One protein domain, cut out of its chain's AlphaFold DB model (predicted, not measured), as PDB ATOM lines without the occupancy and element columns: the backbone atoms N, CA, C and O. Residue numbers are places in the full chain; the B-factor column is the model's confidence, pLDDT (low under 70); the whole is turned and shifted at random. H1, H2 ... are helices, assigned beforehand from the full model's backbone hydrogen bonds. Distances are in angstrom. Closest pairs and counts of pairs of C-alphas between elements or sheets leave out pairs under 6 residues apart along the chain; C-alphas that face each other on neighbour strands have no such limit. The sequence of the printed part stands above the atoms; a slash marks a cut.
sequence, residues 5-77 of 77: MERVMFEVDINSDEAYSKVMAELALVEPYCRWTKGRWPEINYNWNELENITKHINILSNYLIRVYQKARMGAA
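AT A GLANCE: This is residues 5 to 77 of the 77 residues of an uncharacterized protein of Streptomyces zhaozhouensis (UniProt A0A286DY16). A long straight helix, H3, has a short, steeply tilted pair of touching helices, H1 and H2, to one side of it, and a long loop, residues 29 to 54, winds from the end of H2 back beside H3 to its first residue. The printed part has 73 residues with three named helices, in the order H1, H2, H3, and no named strand; the class is all helix. The whole is only just loose, close to compact, with a radius of gyration of the C-alphas of 13.6 A, and elongated, spanning 39 by 25 by 19 A.

IN THESE COORDINATES: Find C-alpha 5 at (239.780, 193.842, 228.311); there H1 begins, residues 5 to 11, 9.9 A from first to last C-alpha. H2, residues 19 to 28, is 14.3 A long and ends at C-alpha 28, at (229.756, 199.534, 223.753). Look next for C-alpha 55 at (245.966, 201.348, 243.547); from there H3 runs 31.3 A over residues 55 to 76.

HOW THE PARTS SIT: Start at Val 8 and Glu 26, whose C-alphas, 6.2 A apart, are the closest of H1 and H2. These helices touch and run opposite ways at a steep tilt of 65 degrees. H1 and H3 are near each other, with 7 pairs of C-alphas within 10 A. H2 and H3 are close but not clearly touching; their closest C-alphas, of Glu 26 and Arg 73, are 8.0 A apart. The lines of H2 and H3 are about perpendicular, at 81 degrees. Every O i to N i+4 pair is within hydrogen-bond range in H2 and H3, and 2 of 3 are in H1.

THE WHOLE: Look at Asp 17 and Asn 45 for the two C-alphas farthest apart, 39.4 A. The printed part has no cut. The link from H1 to H2, 7 residues, is short; that from H2 to H3, 26 residues, is long. The mean pLDDT of the printed part is 92.7, and residue 77, the chain's last, is under 70.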
ATOM      1  N   MET A   5     239.259 194.348 229.574       90.12
ATOM      2  CA  MET A   5     239.780 193.842 228.311       90.12
ATOM      3  C   MET A   5     240.068 192.340 228.320       90.12
ATOM      4  O   MET A   5     239.818 191.710 227.310       90.12
ATOM      5  N   GLU A   6     240.532 191.728 229.413       90.88
ATOM      6  CA  GLU A   6     240.749 190.268 229.435       90.88
ATOM      7  C   GLU A   6     239.441 189.508 229.196       90.88
ATOM      8  O   GLU A   6     239.424 188.504 228.491       90.88
ATOM      9  N   ARG A   7     238.328 190.031 229.719       90.00
ATOM     10  CA  ARG A   7     237.000 189.443 229.525       90.00
ATOM     11  C   ARG A   7     236.443 189.720 228.138       90.00
ATOM     12  O   ARG A   7     235.845 188.833 227.557       90.00
ATOM     13  N   VAL A   8     236.665 190.917 227.599       92.31
ATOM     14  CA  VAL A   8     236.296 191.237 226.212       92.31
ATOM     15  C   VAL A   8     237.049 190.332 225.236       92.31
ATOM     16  O   VAL A   8     236.444 189.725 224.364       92.31
ATOM     17  N   MET A   9     238.361 190.181 225.417       91.50
ATOM     18  CA  MET A   9     239.196 189.366 224.533       91.50
ATOM     19  C   MET A   9     238.894 187.866 224.643       91.50
ATOM     20  O   MET A   9     239.169 187.138 223.698       91.50
ATOM     21  N   PHE A  10     238.321 187.395 225.756       91.44
ATOM     22  CA  PHE A  10     237.838 186.015 225.873       91.44
ATOM     23  C   PHE A  10     236.631 185.734 224.964       91.44
ATOM     24  O   PHE A  10     236.450 184.612 224.505       91.44
ATOM     25  N   GLU A  11     235.815 186.750 224.694       90.81
ATOM     26  CA  GLU A  11     234.582 186.624 223.909       90.81
ATOM     27  C   GLU A  11     234.804 186.832 222.405       90.81
ATOM     28  O   GLU A  11     233.925 186.542 221.595       90.81
ATOM     29  N   VAL A  12     235.974 187.347 222.020       93.31
ATOM     30  CA  VAL A  12     236.291 187.708 220.639       93.31
ATOM     31  C   VAL A  12     237.333 186.755 220.069       93.31
ATOM     32  O   VAL A  12     238.420 186.601 220.621       93.31
ATOM     33  N   ASP A  13     237.041 186.171 218.906       92.69
ATOM     34  CA  ASP A  13     238.064 185.494 218.110       92.69
ATOM     35  C   ASP A  13     239.051 186.522 217.541       92.69
ATOM     36  O   ASP A  13     238.742 187.269 216.611       92.69
ATOM     37  N   ILE A  14     240.251 186.543 218.116       89.50
ATOM     38  CA  ILE A  14     241.321 187.484 217.776       89.50
ATOM     39  C   ILE A  14     241.908 187.278 216.378       89.50
ATOM     40  O   ILE A  14     242.571 188.180 215.874       89.50
ATOM     41  N   ASN A  15     241.697 186.110 215.765       93.38
ATOM     42  CA  ASN A  15     242.208 185.808 214.426       93.38
ATOM     43  C   ASN A  15     241.197 186.157 213.326       93.38
ATOM     44  O   ASN A  15     241.502 186.013 212.146       93.38
ATOM     45  N   SER A  16     239.996 186.598 213.703       94.88
ATOM     46  CA  SER A  16     238.971 187.045 212.769       94.88
ATOM     47  C   SER A  16     239.286 188.447 212.240       94.88
ATOM     48  O   SER A  16     239.649 189.335 213.011       94.88
ATOM     49  N   ASP A  17     239.025 188.693 210.955       95.12
ATOM     50  CA  ASP A  17     239.078 190.044 210.368       95.12
ATOM     51  C   ASP A  17     238.102 191.028 211.056       95.12
ATOM     52  O   ASP A  17     238.276 192.245 211.008       95.12
ATOM     53  N   GLU A  18     237.087 190.503 211.752       95.12
ATOM     54  CA  GLU A  18     236.095 191.261 212.523       95.12
ATOM     55  C   GLU A  18     236.492 191.466 213.995       95.12
ATOM     56  O   GLU A  18     235.695 191.982 214.781       95.12
ATOM     57  N   ALA A  19     237.694 191.057 214.416       94.94
ATOM     58  CA  ALA A  19     238.100 191.129 215.821       94.94
ATOM     59  C   ALA A  19     237.929 192.545 216.395       94.94
ATOM     60  O   ALA A  19     237.372 192.725 217.477       94.94
ATOM     61  N   TYR A  20     238.333 193.571 215.641       95.12
ATOM     62  CA  TYR A  20     238.186 194.962 216.068       95.12
ATOM     63  C   TYR A  20     236.720 195.366 216.263       95.12
ATOM     64  O   TYR A  20     236.372 195.931 217.301       95.12
ATOM     65  N   SER A  21     235.845 195.073 215.296       96.44
ATOM     66  CA  SER A  21     234.431 195.458 215.384       96.44
ATOM     67  C   SER A  21     233.721 194.727 216.522       96.44
ATOM     68  O   SER A  21     232.932 195.346 217.235       96.44
ATOM     69  N   LYS A  22     234.057 193.454 216.761       95.81
ATOM     70  CA  LYS A  22     233.541 192.677 217.895       95.81
ATOM     71  C   LYS A  22     234.017 193.236 219.232       95.81
ATOM     72  O   LYS A  22     233.190 193.466 220.106       95.81
ATOM     73  N   VAL A  23     235.303 193.570 219.378       95.38
ATOM     74  CA  VAL A  23     235.813 194.250 220.585       95.38
ATOM     75  C   VAL A  23     235.072 195.565 220.835       95.38
ATOM     76  O   VAL A  23     234.678 195.845 221.965       95.38
ATOM     77  N   MET A  24     234.847 196.371 219.794       96.00
ATOM     78  CA  MET A  24     234.110 197.629 219.931       96.00
ATOM     79  C   MET A  24     232.649 197.399 220.341       96.00
ATOM     80  O   MET A  24     232.140 198.144 221.177       96.00
ATOM     81  N   ALA A  25     231.996 196.358 219.817       95.50
ATOM     82  CA  ALA A  25     230.644 195.975 220.221       95.50
ATOM     83  C   ALA A  25     230.584 195.562 221.703       95.50
ATOM     84  O   ALA A  25     229.690 195.999 222.425       95.50
ATOM     85  N   GLU A  26     231.569 194.804 222.187       95.38
ATOM     86  CA  GLU A  26     231.671 194.441 223.605       95.38
ATOM     87  C   GLU A  26     231.901 195.661 224.509       95.38
ATOM     88  O   GLU A  26     231.279 195.795 225.565       95.38
ATOM     89  N   LEU A  27     232.769 196.593 224.102       94.06
ATOM     90  CA  LEU A  27     233.023 197.823 224.858       94.06
ATOM     91  C   LEU A  27     231.807 198.760 224.881       94.06
ATOM     92  O   LEU A  27     231.581 199.437 225.890       94.06
ATOM     93  N   ALA A  28     230.995 198.762 223.820       95.75
ATOM     94  CA  ALA A  28     229.756 199.534 223.753       95.75
ATOM     95  C   ALA A  28     228.745 199.120 224.839       95.75
ATOM     96  O   ALA A  28     227.964 199.951 225.295       95.75
ATOM     97  N   LEU A  29     228.802 197.879 225.340       94.88
ATOM     98  CA  LEU A  29     227.973 197.436 226.470       94.88
ATOM     99  C   LEU A  29     228.296 198.187 227.774       94.88
ATOM    100  O   LEU A  29     227.435 198.339 228.641       94.88
ATOM    101  N   VAL A  30     229.535 198.665 227.932       93.00
ATOM    102  CA  VAL A  30     230.013 199.346 229.148       93.00
ATOM    103  C   VAL A  30     229.914 200.872 229.030       93.00
ATOM    104  O   VAL A  30     229.815 201.566 230.047       93.00
ATOM    105  N   GLU A  31     229.894 201.411 227.808       93.94
ATOM    106  CA  GLU A  31     229.852 202.852 227.524       93.94
ATOM    107  C   GLU A  31     228.771 203.618 228.324       93.94
ATOM    108  O   GLU A  31     229.126 204.607 228.977       93.94
ATOM    109  N   PRO A  32     227.496 203.173 228.404       93.81
ATOM    110  CA  PRO A  32     226.431 203.943 229.063       93.81
ATOM    111  C   PRO A  32     226.650 204.150 230.569       93.81
ATOM    112  O   PRO A  32     226.085 205.065 231.184       93.81
ATOM    113  N   TYR A  33     227.480 203.303 231.175       93.50
ATOM    114  CA  TYR A  33     227.788 203.292 232.602       93.50
ATOM    115  C   TYR A  33     229.052 204.087 232.938       93.50
ATOM    116  O   TYR A  33     229.278 204.432 234.099       93.50
ATOM    117  N   CYS A  34     229.860 204.423 231.933       93.44
ATOM    118  CA  CYS A  34     231.081 205.186 232.119       93.44
ATOM    119  C   CYS A  34     230.792 206.655 232.453       93.44
ATOM    120  O   CYS A  34     229.879 207.287 231.911       93.44
ATOM    121  N   ARG A  35     231.591 207.225 233.357       95.69
ATOM    122  CA  ARG A  35     231.510 208.633 233.777       95.69
ATOM    123  C   ARG A  35     232.902 209.252 233.748       95.69
ATOM    124  O   ARG A  35     233.409 209.695 234.767       95.69
ATOM    125  N   TRP A  36     233.541 209.228 232.577       93.62
ATOM    126  CA  TRP A  36     234.934 209.665 232.409       93.62
ATOM    127  C   TRP A  36     235.126 211.178 232.480       93.62
ATOM    128  O   TRP A  36     236.151 211.638 232.961       93.62
ATOM    129  N   THR A  37     234.154 211.946 231.988       94.50
ATOM    130  CA  THR A  37     234.300 213.402 231.807       94.50
ATOM    131  C   THR A  37     233.222 214.220 232.508       94.50
ATOM    132  O   THR A  37     233.314 215.443 232.559       94.50
ATOM    133  N   LYS A  38     232.170 213.571 233.021       95.62
ATOM    134  CA  LYS A  38     231.076 214.236 233.734       95.62
ATOM    135  C   LYS A  38     230.278 213.265 234.594       95.62
ATOM    136  O   LYS A  38     230.224 212.064 234.331       95.62
ATOM    137  N   GLY A  39     229.563 213.834 235.560       95.44
ATOM    138  CA  GLY A  39     228.637 213.109 236.418       95.44
ATOM    139  C   GLY A  39     229.336 212.295 237.502       95.44
ATOM    140  O   GLY A  39     230.453 212.600 237.920       95.44
ATOM    141  N   ARG A  40     228.630 211.270 237.971       95.19
ATOM    142  CA  ARG A  40     229.010 210.472 239.131       95.19
ATOM    143  C   ARG A  40     228.871 208.992 238.835       95.19
ATOM    144  O   ARG A  40     227.858 208.582 238.268       95.19
ATOM    145  N   TRP A  41     229.864 208.211 239.240       94.31
ATOM    146  CA  TRP A  41     229.857 206.757 239.159       94.31
ATOM    147  C   TRP A  41     228.856 206.187 240.186       94.31
ATOM    148  O   TRP A  41     229.121 206.282 241.388       94.31
ATOM    149  N   PRO A  42     227.708 205.615 239.766       84.94
ATOM    150  CA  PRO A  42     226.578 205.369 240.669       84.94
ATOM    151  C   PRO A  42     226.860 204.392 241.820       84.94
ATOM    152  O   PRO A  42     226.433 204.641 242.940       84.94
ATOM    153  N   GLU A  43     227.591 203.300 241.570       89.94
ATOM    154  CA  GLU A  43     227.834 202.256 242.586       89.94
ATOM    155  C   GLU A  43     229.038 202.539 243.484       89.94
ATOM    156  O   GLU A  43     229.061 202.127 244.640       89.94
ATOM    157  N   ILE A  44     230.062 203.206 242.950       93.62
ATOM    158  CA  ILE A  44     231.301 203.481 243.690       93.62
ATOM    159  C   ILE A  44     231.297 204.866 244.338       93.62
ATOM    160  O   ILE A  44     232.203 205.173 245.102       93.62
ATOM    161  N   ASN A  45     230.255 205.669 244.089       94.12
ATOM    162  CA  ASN A  45     229.966 206.916 244.796       94.12
ATOM    163  C   ASN A  45     231.032 208.020 244.612       94.12
ATOM    164  O   ASN A  45     231.095 208.939 245.427       94.12
ATOM    165  N   TYR A  46     231.816 207.959 243.531       95.31
ATOM    166  CA  TYR A  46     232.814 208.968 243.149       95.31
ATOM    167  C   TYR A  46     232.300 209.854 242.014       95.31
ATOM    168  O   TYR A  46     231.660 209.371 241.077       95.31
ATOM    169  N   ASN A  47     232.608 211.145 242.060       96.25
ATOM    170  CA  ASN A  47     232.525 212.020 240.896       96.25
ATOM    171  C   ASN A  47     233.578 211.614 239.854       96.25
ATOM    172  O   ASN A  47     234.591 210.992 240.177       96.25
ATOM    173  N   TRP A  48     233.338 211.965 238.590       94.31
ATOM    174  CA  TRP A  48     234.244 211.638 237.483       94.31
ATOM    175  C   TRP A  48     235.701 212.081 237.722       94.31
ATOM    176  O   TRP A  48     236.623 211.411 237.269       94.31
ATOM    177  N   ASN A  49     235.898 213.174 238.465       95.75
ATOM    178  CA  ASN A  49     237.185 213.808 238.755       95.75
ATOM    179  C   ASN A  49     237.777 213.468 240.135       95.75
ATOM    180  O   ASN A  49     238.826 213.999 240.479       95.75
ATOM    181  N   GLU A  50     237.118 212.629 240.937       96.44
ATOM    182  CA  GLU A  50     237.637 212.189 242.246       96.44
ATOM    183  C   GLU A  50     238.465 210.899 242.148       96.44
ATOM    184  O   GLU A  50     239.117 210.486 243.106       96.44
ATOM    185  N   LEU A  51     238.421 210.232 240.992       94.19
ATOM    186  CA  LEU A  51     239.258 209.074 240.725       94.19
ATOM    187  C   LEU A  51     240.679 209.535 240.403       94.19
ATOM    188  O   LEU A  51     240.908 210.401 239.565       94.19
ATOM    189  N   GLU A  52     241.640 208.884 241.045       94.25
ATOM    190  CA  GLU A  52     243.067 209.185 240.936       94.25
ATOM    191  C   GLU A  52     243.804 207.923 240.492       94.25
ATOM    192  O   GLU A  52     243.306 206.809 240.673       94.25
ATOM    193  N   ASN A  53     245.017 208.072 239.959       93.69
ATOM    194  CA  ASN A  53     245.849 206.945 239.534       93.69
ATOM    195  C   ASN A  53     246.545 206.252 240.723       93.69
ATOM    196  O   ASN A  53     247.766 206.105 240.760       93.69
ATOM    197  N   ILE A  54     245.760 205.858 241.725       95.50
ATOM    198  CA  ILE A  54     246.214 205.133 242.911       95.50
ATOM    199  C   ILE A  54     245.621 203.727 242.927       95.50
ATOM    200  O   ILE A  54     244.484 203.510 242.500       95.50
ATOM    201  N   THR A  55     246.351 202.770 243.502       94.56
ATOM    202  CA  THR A  55     245.966 201.348 243.547       94.56
ATOM    203  C   THR A  55     244.529 201.130 244.028       94.56
ATOM    204  O   THR A  55     243.788 200.340 243.445       94.56
ATOM    205  N   LYS A  56     244.097 201.866 245.061       94.50
ATOM    206  CA  LYS A  56     242.731 201.784 245.602       94.50
ATOM    207  C   LYS A  56     241.671 202.134 244.549       94.50
ATOM    208  O   LYS A  56     240.721 201.376 244.374       94.50
ATOM    209  N   HIS A  57     241.826 203.262 243.860       95.12
ATOM    210  CA  HIS A  57     240.858 203.755 242.876       95.12
ATOM    211  C   HIS A  57     240.855 202.889 241.614       95.12
ATOM    212  O   HIS A  57     239.780 202.540 241.129       95.12
ATOM    213  N   ILE A  58     242.029 202.439 241.159       93.25
ATOM    214  CA  ILE A  58     242.150 201.490 240.043       93.25
ATOM    215  C   ILE A  58     241.381 200.201 240.348       93.25
ATOM    216  O   ILE A  58     240.595 199.746 239.517       93.25
ATOM    217  N   ASN A  59     241.556 199.634 241.545       92.75
ATOM    218  CA  ASN A  59     240.864 198.408 241.947       92.75
ATOM    219  C   ASN A  59     239.345 198.606 242.039       92.75
ATOM    220  O   ASN A  59     238.587 197.782 241.533       92.75
ATOM    221  N   ILE A  60     238.889 199.703 242.656       94.62
ATOM    222  CA  ILE A  60     237.460 200.026 242.783       94.62
ATOM    223  C   ILE A  60     236.808 200.163 241.403       94.62
ATOM    224  O   ILE A  60     235.771 199.547 241.150       94.62
ATOM    225  N   LEU A  61     237.429 200.935 240.511       93.69
ATOM    226  CA  LEU A  61     236.898 201.197 239.180       93.69
ATOM    227  C   LEU A  61     236.920 199.945 238.300       93.69
ATOM    228  O   LEU A  61     235.920 199.637 237.659       93.69
ATOM    229  N   SER A  62     238.022 199.191 238.310       92.38
ATOM    230  CA  SER A  62     238.141 197.953 237.527       92.38
ATOM    231  C   SER A  62     237.073 196.942 237.946       92.38
ATOM    232  O   SER A  62     236.340 196.436 237.101       92.38
ATOM    233  N   ASN A  63     236.904 196.722 239.256       92.94
ATOM    234  CA  ASN A  63     235.878 195.819 239.783       92.94
ATOM    235  C   ASN A  63     234.457 196.276 239.426       92.94
ATOM    236  O   ASN A  63     233.598 195.441 239.148       92.94
ATOM    237  N   TYR A  64     234.197 197.585 239.438       94.12
ATOM    238  CA  TYR A  64     232.916 198.139 239.005       94.12
ATOM    239  C   TYR A  64     232.646 197.858 237.522       94.12
ATOM    240  O   TYR A  64     231.625 197.255 237.195       94.12
ATOM    241  N   LEU A  65     233.575 198.231 236.634       93.62
ATOM    242  CA  LEU A  65     233.414 198.057 235.186       93.62
ATOM    243  C   LEU A  65     233.253 196.583 234.800       93.62
ATOM    244  O   LEU A  65     232.472 196.256 233.913       93.62
ATOM    245  N   ILE A  66     233.938 195.686 235.507       93.12
ATOM    246  CA  ILE A  66     233.802 194.243 235.333       93.12
ATOM    247  C   ILE A  66     232.376 193.755 235.627       93.12
ATOM    248  O   ILE A  66     231.808 193.006 234.828       93.12
ATOM    249  N   ARG A  67     231.794 194.160 236.763       92.81
ATOM    250  CA  ARG A  67     230.422 193.769 237.130       92.81
ATOM    251  C   ARG A  67     229.403 194.334 236.151       92.81
ATOM    252  O   ARG A  67     228.473 193.633 235.762       92.81
ATOM    253  N   VAL A  68     229.599 195.587 235.740       94.00
ATOM    254  CA  VAL A  68     228.773 196.243 234.724       94.00
ATOM    255  C   VAL A  68     228.814 195.468 233.413       94.00
ATOM    256  O   VAL A  68     227.756 195.144 232.885       94.00
ATOM    257  N   TYR A  69     230.008 195.122 232.925       94.56
ATOM    258  CA  TYR A  69     230.178 194.357 231.691       94.56
ATOM    259  C   TYR A  69     229.438 193.017 231.743       94.56
ATOM    260  O   TYR A  69     228.641 192.725 230.858       94.56
ATOM    261  N   GLN A  70     229.625 192.234 232.813       92.75
ATOM    262  CA  GLN A  70     228.919 190.958 232.974       92.75
ATOM    263  C   GLN A  70     227.400 191.132 232.963       92.75
ATOM    264  O   GLN A  70     226.704 190.398 232.271       92.75
ATOM    265  N   LYS A  71     226.886 192.118 233.706       93.50
ATOM    266  CA  LYS A  71     225.448 192.391 233.769       93.50
ATOM    267  C   LYS A  71     224.891 192.817 232.412       93.50
ATOM    268  O   LYS A  71     223.820 192.354 232.032       93.50
ATOM    269  N   ALA A  72     225.601 193.687 231.696       93.38
ATOM    270  CA  ALA A  72     225.197 194.158 230.379       93.38
ATOM    271  C   ALA A  72     225.200 193.015 229.356       93.38
ATOM    272  O   ALA A  72     224.221 192.846 228.639       93.38
ATOM    273  N   ARG A  73     226.241 192.171 229.357       92.00
ATOM    274  CA  ARG A  73     226.351 191.003 228.471       92.00
ATOM    275  C   ARG A  73     225.276 189.950 228.748       92.00
ATOM    276  O   ARG A  73     224.656 189.466 227.813       92.00
ATOM    277  N   MET A  74     224.995 189.650 230.017       90.12
ATOM    278  CA  MET A  74     223.903 188.741 230.397       90.12
ATOM    279  C   MET A  74     222.512 189.257 230.004       90.12
ATOM    280  O   MET A  74     221.604 188.456 229.847       90.12
ATOM    281  N   GLY A  75     222.328 190.577 229.908       83.31
ATOM    282  CA  GLY A  75     221.076 191.180 229.444       83.31
ATOM    283  C   GLY A  75     220.997 191.382 227.927       83.31
ATOM    284  O   GLY A  75     219.925 191.719 227.433       83.31
ATOM    285  N   ALA A  76     222.117 191.230 227.213       70.88
ATOM    286  CA  ALA A  76     222.214 191.353 225.759       70.88
ATOM    287  C   ALA A  76     222.150 189.995 225.028       70.88
ATOM    288  O   ALA A  76     221.925 189.985 223.818       70.88
ATOM    289  N   ALA A  77     222.372 188.890 225.750       54.53
ATOM    290  CA  ALA A  77     222.212 187.509 225.284       54.53
ATOM    291  C   ALA A  77     220.748 187.051 225.355       54.53
ATOM    292  O   ALA A  77     220.341 186.283 224.455       54.53
TER     293      ALA A  77